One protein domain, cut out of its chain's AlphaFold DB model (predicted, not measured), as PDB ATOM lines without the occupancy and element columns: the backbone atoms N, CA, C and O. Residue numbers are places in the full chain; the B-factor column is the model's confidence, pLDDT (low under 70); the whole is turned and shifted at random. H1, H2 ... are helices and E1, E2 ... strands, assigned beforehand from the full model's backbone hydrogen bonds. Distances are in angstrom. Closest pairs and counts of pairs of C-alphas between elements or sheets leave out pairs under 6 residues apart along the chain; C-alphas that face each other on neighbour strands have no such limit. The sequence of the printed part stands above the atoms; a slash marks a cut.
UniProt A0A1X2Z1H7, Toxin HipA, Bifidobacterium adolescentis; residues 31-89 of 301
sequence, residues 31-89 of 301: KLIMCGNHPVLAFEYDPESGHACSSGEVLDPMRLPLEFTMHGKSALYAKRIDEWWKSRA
ATOM      1  N   LYS A  31      14.087 -49.831  30.011       96.38
ATOM      2  CA  LYS A  31      14.787 -49.703  31.290       96.38
ATOM      3  C   LYS A  31      13.976 -50.412  32.373       96.38
ATOM      4  O   LYS A  31      12.756 -50.546  32.270       96.38
ATOM      5  N   LEU A  32      14.677 -50.851  33.407       97.69
ATOM      6  CA  LEU A  32      14.114 -51.428  34.616       97.69
ATOM      7  C   LEU A  32      14.415 -50.494  35.783       97.69
ATOM      8  O   LEU A  32      15.577 -50.152  36.006       97.69
ATOM      9  N   ILE A  33      13.381 -50.125  36.531       98.00
ATOM     10  CA  ILE A  33      13.523 -49.678  37.914       98.00
ATOM     11  C   ILE A  33      13.718 -50.931  38.760       98.00
ATOM     12  O   ILE A  33      12.910 -51.862  38.719       98.00
ATOM     13  N   MET A  34      14.800 -50.940  39.518       98.31
ATOM     14  CA  MET A  34      15.215 -52.007  40.410       98.31
ATOM     15  C   MET A  34      15.106 -51.520  41.860       98.31
ATOM     16  O   MET A  34      15.297 -50.335  42.110       98.31
ATOM     17  N   CYS A  35      14.847 -52.420  42.806       98.12
ATOM     18  CA  CYS A  35      14.986 -52.208  44.249       98.12
ATOM     19  C   CYS A  35      15.923 -53.291  44.785       98.12
ATOM     20  O   CYS A  35      15.556 -54.471  44.851       98.12
ATOM     21  N   GLY A  36      17.173 -52.930  45.068       97.19
ATOM     22  CA  GLY A  36      18.231 -53.908  45.289       97.19
ATOM     23  C   GLY A  36      18.341 -54.861  44.093       97.19
ATOM     24  O   GLY A  36      18.504 -54.428  42.954       97.19
ATOM     25  N   ASN A  37      18.185 -56.164  44.335       96.94
ATOM     26  CA  ASN A  37      18.208 -57.194  43.287       96.94
ATOM     27  C   ASN A  37      16.854 -57.429  42.591       96.94
ATOM     28  O   ASN A  37      16.762 -58.265  41.693       96.94
ATOM     29  N   HIS A  38      15.791 -56.738  43.001       97.56
ATOM     30  CA  HIS A  38      14.439 -57.003  42.518       97.56
ATOM     31  C   HIS A  38      14.083 -56.068  41.359       97.56
ATOM     32  O   HIS A  38      14.103 -54.853  41.554       97.56
ATOM     33  N   PRO A  39      13.743 -56.577  40.163       98.00
ATOM     34  CA  PRO A  39      13.118 -55.750  39.139       98.00
ATOM     35  C   PRO A  39      11.704 -55.373  39.593       98.00
ATOM     36  O   PRO A  39      10.897 -56.241  39.916       98.00
ATOM     37  N   VAL A  40      11.415 -54.075  39.631       98.19
ATOM     38  CA  VAL A  40      10.176 -53.527  40.201       98.19
ATOM     39  C   VAL A  40       9.229 -53.039  39.121       98.19
ATOM     40  O   VAL A  40       8.034 -53.326  39.167       98.19
ATOM     41  N   LEU A  41       9.756 -52.299  38.149       98.25
ATOM     42  CA  LEU A  41       8.969 -51.703  37.080       98.25
ATOM     43  C   LEU A  41       9.783 -51.657  35.793       98.25
ATOM     44  O   LEU A  41      10.931 -51.223  35.805       98.25
ATOM     45  N   ALA A  42       9.180 -52.057  34.681       97.69
ATOM     46  CA  ALA A  42       9.766 -51.924  33.356       97.69
ATOM     47  C   ALA A  42       9.063 -50.821  32.562       97.69
ATOM     48  O   ALA A  42       7.843 -50.688  32.622       97.69
ATOM     49  N   PHE A  43       9.817 -50.037  31.797       96.94
ATOM     50  CA  PHE A  43       9.259 -48.977  30.958       96.94
ATOM     51  C   PHE A  43      10.089 -48.780  29.691       96.94
ATOM     52  O   PHE A  43      11.302 -49.005  29.681       96.94
ATOM     53  N   GLU A  44       9.434 -48.363  28.611       96.75
ATOM     54  CA  GLU A  44      10.119 -47.973  27.380       96.75
ATOM     55  C   GLU A  44      10.560 -46.515  27.471       96.75
ATOM     56  O   GLU A  44       9.863 -45.674  28.049       96.75
ATOM     57  N   TYR A  45      11.700 -46.204  26.862       93.94
ATOM     58  CA  TYR A  45      12.238 -44.848  26.819       93.94
ATOM     59  C   TYR A  45      12.699 -44.478  25.410       93.94
ATOM     60  O   TYR A  45      13.068 -45.344  24.616       93.94
ATOM     61  N   ASP A  46      12.686 -43.186  25.096       91.75
ATOM     62  CA  ASP A  46      13.288 -42.645  23.879       91.75
ATOM     63  C   ASP A  46      14.816 -42.569  24.043       91.75
ATOM     64  O   ASP A  46      15.290 -41.849  24.921       91.75
ATOM     65  N   PRO A  47      15.617 -43.271  23.222       86.94
ATOM     66  CA  PRO A  47      17.077 -43.259  23.342       86.94
ATOM     67  C   PRO A  47      17.720 -41.893  23.138       86.94
ATOM     68  O   PRO A  47      18.827 -41.678  23.623       86.94
ATOM     69  N   GLU A  48      17.061 -41.003  22.394       85.44
ATOM     70  CA  GLU A  48      17.586 -39.673  22.095       85.44
ATOM     71  C   GLU A  48      17.416 -38.728  23.288       85.44
ATOM     72  O   GLU A  48      18.355 -38.031  23.662       85.44
ATOM     73  N   SER A  49      16.232 -38.725  23.905       83.88
ATOM     74  CA  SER A  49      15.918 -37.823  25.019       83.88
ATOM     75  C   SER A  49      16.070 -38.440  26.414       83.88
ATOM     76  O   SER A  49      16.090 -37.715  27.403       83.88
ATOM     77  N   GLY A  50      16.156 -39.768  26.519       85.19
ATOM     78  CA  GLY A  50      16.198 -40.503  27.787       85.19
ATOM     79  C   GLY A  50      14.843 -40.637  28.496       85.19
ATOM     80  O   GLY A  50      14.754 -41.393  29.465       85.19
ATOM     81  N   HIS A  51      13.806 -39.946  28.008       90.50
ATOM     82  CA  HIS A  51      12.480 -39.864  28.621       90.50
ATOM     83  C   HIS A  51      11.669 -41.144  28.461       90.50
ATOM     84  O   HIS A  51      11.728 -41.803  27.422       90.50
ATOM     85  N   ALA A  52      10.862 -41.463  29.472       94.00
ATOM     86  CA  ALA A  52       9.861 -42.512  29.374       94.00
ATOM     87  C   ALA A  52       8.843 -42.188  28.265       94.00
ATOM     88  O   ALA A  52       8.374 -41.056  28.133       94.00
ATOM     89  N   CYS A  53       8.471 -43.200  27.479       93.50
ATOM     90  CA  CYS A  53       7.556 -43.056  26.339       93.50
ATOM     91  C   CYS A  53       6.227 -43.790  26.522       93.50
ATOM     92  O   CYS A  53       5.277 -43.539  25.780       93.50
ATOM     93  N   SER A  54       6.136 -44.675  27.509       91.06
ATOM     94  CA  SER A  54       4.938 -45.458  27.800       91.06
ATOM     95  C   SER A  54       4.704 -45.583  29.303       91.06
ATOM     96  O   SER A  54       5.519 -45.160  30.128       91.06
ATOM     97  N   SER A  55       3.525 -46.090  29.666       94.38
ATOM     98  CA  SER A  55       3.236 -46.429  31.056       94.38
ATOM     99  C   SER A  55       4.093 -47.611  31.508       94.38
ATOM    100  O   SER A  55       4.371 -48.514  30.724       94.38
ATOM    101  N   GLY A  56       4.474 -47.619  32.780       96.38
ATOM    102  CA  GLY A  56       5.267 -48.689  33.369       96.38
ATOM    103  C   GLY A  56       4.482 -49.988  33.549       96.38
ATOM    104  O   GLY A  56       3.328 -49.979  33.982       96.38
ATOM    105  N   GLU A  57       5.140 -51.107  33.270       97.25
ATOM    106  CA  GLU A  57       4.711 -52.453  33.637       97.25
ATOM    107  C   GLU A  57       5.250 -52.779  35.035       97.25
ATOM    108  O   GLU A  57       6.462 -52.794  35.250       97.25
ATOM    109  N   VAL A  58       4.360 -53.034  35.995       98.00
ATOM    110  CA  VAL A  58       4.754 -53.412  37.359       98.00
ATOM    111  C   VAL A  58       5.152 -54.883  37.387       98.00
ATOM    112  O   VAL A  58       4.346 -55.749  37.055       98.00
ATOM    113  N   LEU A  59       6.375 -55.149  37.835       98.00
ATOM    114  CA  LEU A  59       6.948 -56.485  37.992       98.00
ATOM    115  C   LEU A  59       6.926 -56.945  39.457       98.00
ATOM    116  O   LEU A  59       6.677 -58.118  39.726       98.00
ATOM    117  N   ASP A  60       7.129 -56.019  40.400       98.00
ATOM    118  CA  ASP A  60       7.029 -56.274  41.841       98.00
ATOM    119  C   ASP A  60       6.216 -55.159  42.528       98.00
ATOM    120  O   ASP A  60       6.756 -54.096  42.847       98.00
ATOM    121  N   PRO A  61       4.910 -55.369  42.776       95.25
ATOM    122  CA  PRO A  61       4.064 -54.355  43.398       95.25
ATOM    123  C   PRO A  61       4.418 -54.089  44.867       95.25
ATOM    124  O   PRO A  61       4.092 -53.018  45.369       95.25
ATOM    125  N   MET A  62       5.076 -55.026  45.561       94.31
ATOM    126  CA  MET A  62       5.427 -54.873  46.979       94.31
ATOM    127  C   MET A  62       6.631 -53.958  47.194       94.31
ATOM    128  O   MET A  62       6.836 -53.482  48.306       94.31
ATOM    129  N   ARG A  63       7.421 -53.726  46.144       96.06
ATOM    130  CA  ARG A  63       8.599 -52.849  46.149       96.06
ATOM    131  C   ARG A  63       8.421 -51.632  45.254       96.06
ATOM    132  O   ARG A  63       9.400 -50.967  44.941       96.06
ATOM    133  N   LEU A  64       7.206 -51.343  44.791       96.38
ATOM    134  CA  LEU A  64       6.953 -50.188  43.938       96.38
ATOM    135  C   LEU A  64       7.223 -48.883  44.715       96.38
ATOM    136  O   LEU A  64       6.646 -48.735  45.792       96.38
ATOM    137  N   PRO A  65       8.027 -47.933  44.180       96.25
ATOM    138  CA  PRO A  65       8.233 -46.639  44.822       96.25
ATOM    139  C   PRO A  65       6.914 -45.983  45.215       96.25
ATOM    140  O   PRO A  65       5.977 -45.911  44.404       96.25
ATOM    141  N   LEU A  66       6.839 -45.488  46.451       95.31
ATOM    142  CA  LEU A  66       5.610 -44.928  47.011       95.31
ATOM    143  C   LEU A  66       5.076 -43.760  46.169       95.31
ATOM    144  O   LEU A  66       3.866 -43.565  46.060       95.31
ATOM    145  N   GLU A  67       5.961 -43.022  45.507       95.62
ATOM    146  CA  GLU A  67       5.641 -41.894  44.638       95.62
ATOM    147  C   GLU A  67       4.877 -42.289  43.368       95.62
ATOM    148  O   GLU A  67       4.269 -41.421  42.734       95.62
ATOM    149  N   PHE A  68       4.852 -43.572  42.996       96.94
ATOM    150  CA  PHE A  68       3.950 -44.087  41.961       96.94
ATOM    151  C   PHE A  68       2.534 -44.355  42.472       96.94
ATOM    152  O   PHE A  68       1.670 -44.796  41.711       96.94
ATOM    153  N   THR A  69       2.258 -44.021  43.731       95.19
ATOM    154  CA  THR A  69       0.914 -43.870  44.271       95.19
ATOM    155  C   THR A  69       0.661 -42.397  44.569       95.19
ATOM    156  O   THR A  69       1.398 -41.759  45.313       95.19
ATOM    157  N   MET A  70      -0.405 -41.839  44.002       92.38
ATOM    158  CA  MET A  70      -0.849 -40.472  44.263       92.38
ATOM    159  C   MET A  70      -2.303 -40.479  44.699       92.38
ATOM    160  O   MET A  70      -3.175 -40.972  43.976       92.38
ATOM    161  N   HIS A  71      -2.585 -39.918  45.873       91.88
ATOM    162  CA  HIS A  71      -3.943 -39.830  46.411       91.88
ATOM    163  C   HIS A  71      -4.706 -41.172  46.352       91.88
ATOM    164  O   HIS A  71      -5.877 -41.239  45.954       91.88
ATOM    165  N   GLY A  72      -4.021 -42.256  46.721       89.50
ATOM    166  CA  GLY A  72      -4.525 -43.628  46.755       89.50
ATOM    167  C   GLY A  72      -4.750 -44.264  45.383       89.50
ATOM    168  O   GLY A  72      -5.517 -45.220  45.284       89.50
ATOM    169  N   LYS A  73      -4.162 -43.719  44.315       91.81
ATOM    170  CA  LYS A  73      -4.269 -44.249  42.951       91.81
ATOM    171  C   LYS A  73      -2.891 -44.467  42.345       91.81
ATOM    172  O   LYS A  73      -1.992 -43.660  42.543       91.81
ATOM    173  N   SER A  74      -2.769 -45.524  41.551       94.44
ATOM    174  CA  SER A  74      -1.568 -45.799  40.767       94.44
ATOM    175  C   SER A  74      -1.321 -44.696  39.723       94.44
ATOM    176  O   SER A  74      -2.248 -44.268  39.030       94.44
ATOM    177  N   ALA A  75      -0.076 -44.235  39.626       95.25
ATOM    178  CA  ALA A  75       0.393 -43.167  38.751       95.25
ATOM    179  C   ALA A  75       1.622 -43.647  37.957       95.25
ATOM    180  O   ALA A  75       2.746 -43.220  38.195       95.25
ATOM    181  N   LEU A  76       1.398 -44.562  37.013       96.56
ATOM    182  CA  LEU A  76       2.458 -45.246  36.254       96.56
ATOM    183  C   LEU A  76       2.637 -44.719  34.829       96.56
ATOM    184  O   LEU A  76       3.229 -45.392  33.995       96.56
ATOM    185  N   TYR A  77       2.093 -43.548  34.511       96.38
ATOM    186  CA  TYR A  77       2.234 -42.948  33.185       96.38
ATOM    187  C   TYR A  77       3.640 -42.359  32.992       96.38
ATOM    188  O   TYR A  77       4.253 -41.885  33.948       96.38
ATOM    189  N   ALA A  78       4.118 -42.325  31.745       96.25
ATOM    190  CA  ALA A  78       5.469 -41.900  31.362       96.25
ATOM    191  C   ALA A  78       5.972 -40.633  32.081       96.25
ATOM    192  O   ALA A  78       7.031 -40.637  32.704       96.25
ATOM    193  N   LYS A  79       5.170 -39.559  32.083       96.25
ATOM    194  CA  LYS A  79       5.535 -38.297  32.746       96.25
ATOM    195  C   LYS A  79       5.823 -38.472  34.246       96.25
ATOM    196  O   LYS A  79       6.723 -37.817  34.757       96.25
ATOM    197  N   ARG A  80       5.098 -39.346  34.953       96.62
ATOM    198  CA  ARG A  80       5.336 -39.591  36.382       96.62
ATOM    199  C   ARG A  80       6.630 -40.365  36.622       96.62
ATOM    200  O   ARG A  80       7.325 -40.075  37.588       96.62
ATOM    201  N   ILE A  81       6.958 -41.308  35.740       97.44
ATOM    202  CA  ILE A  81       8.236 -42.036  35.764       97.44
ATOM    203  C   ILE A  81       9.397 -41.051  35.590       97.44
ATOM    204  O   ILE A  81      10.334 -41.062  36.386       97.44
ATOM    205  N   ASP A  82       9.290 -40.135  34.626       95.56
ATOM    206  CA  ASP A  82      10.276 -39.071  34.419       95.56
ATOM    207  C   ASP A  82      10.388 -38.115  35.614       95.56
ATOM    208  O   ASP A  82      11.489 -37.700  35.968       95.56
ATOM    209  N   GLU A  83       9.263 -37.726  36.220       95.75
ATOM    210  CA  GLU A  83       9.245 -36.873  37.414       95.75
ATOM    211  C   GLU A  83       9.939 -37.554  38.597       95.75
ATOM    212  O   GLU A  83      10.778 -36.922  39.236       95.75
ATOM    213  N   TRP A  84       9.638 -38.833  38.848       96.38
ATOM    214  CA  TRP A  84      10.293 -39.626  39.891       96.38
ATOM    215  C   TRP A  84      11.796 -39.748  39.637       96.38
ATOM    216  O   TRP A  84      12.599 -39.518  40.540       96.38
ATOM    217  N   TRP A  85      12.195 -40.033  38.395       95.69
ATOM    218  CA  TRP A  85      13.607 -40.108  38.036       95.69
ATOM    219  C   TRP A  85      14.315 -38.773  38.280       95.69
ATOM    220  O   TRP A  85      15.300 -38.710  39.010       95.69
ATOM    221  N   LYS A  86      13.765 -37.674  37.756       93.94
ATOM    222  CA  LYS A  86      14.344 -36.332  37.909       93.94
ATOM    223  C   LYS A  86      14.396 -35.870  39.362       93.94
ATOM    224  O   LYS A  86      15.341 -35.173  39.717       93.94
ATOM    225  N   SER A  87      13.429 -36.247  40.205       93.44
ATOM    226  CA  SER A  87      13.438 -35.857  41.622       93.44
ATOM    227  C   SER A  87      14.587 -36.470  42.416       93.44
ATOM    228  O   SER A  87      14.926 -35.946  43.473       93.44
ATOM    229  N   ARG A  88      15.204 -37.546  41.911       94.94
ATOM    230  CA  ARG A  88      16.390 -38.149  42.529       94.94
ATOM    231  C   ARG A  88      17.659 -37.357  42.255       94.94
ATOM    232  O   ARG A  88      18.622 -37.533  42.981       94.94
ATOM    233  N   ALA A  89      17.693 -36.510  41.227       95.50
ATOM    234  CA  ALA A  89      18.891 -35.755  40.893       95.50
ATOM    235  C   ALA A  89      19.183 -34.667  41.937       95.50
ATOM    236  O   ALA A  89      18.285 -33.994  42.447       95.50
TER     237      ALA A  89
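AT A GLANCE: This is residues 31 to 89 of the 301 residues of the protein "Toxin HipA" of Bifidobacterium adolescentis (UniProt A0A1X2Z1H7). The domain has little regular structure: a two-stranded hairpin, E1 and E2, at one side and a short helix, H1, at the other are joined by a long looping stretch, residues 45 to 77. Residues 57 to 58 of that stretch pair antiparallel with residues 41 to 42 of E2. The printed part has 59 residues, of which 22 are in named elements, in the order E1, E2, H1, of mixed class. It is compact, with a radius of gyration of the C-alphas of 10.9 A, and spans 32 by 28 by 22 A.

IN THESE COORDINATES: E1, residues 31 to 35, begins at C-alpha 31 (14.787, -49.703, 31.290). E2, residues 38 to 44, is 18.1 A long. H1, residues 78 to 87, is 14.3 A long and ends at C-alpha 87 (13.438, -35.857, 41.622).

HOW THE PARTS SIT: E1 and E2 form an antiparallel hairpin at 157 degrees, with N 33 and O 41 within hydrogen-bond range at 2.8 A. E1 and H1 are apart. In H1 every O i to N i+4 pair is within hydrogen-bond range.

THE WHOLE: The C-alphas farthest apart, of Glu 48 and Gly 72, are 33.4 A apart. The printed part has no cut; the link from E2 to H1 is long. No printed residue is under pLDDT 70.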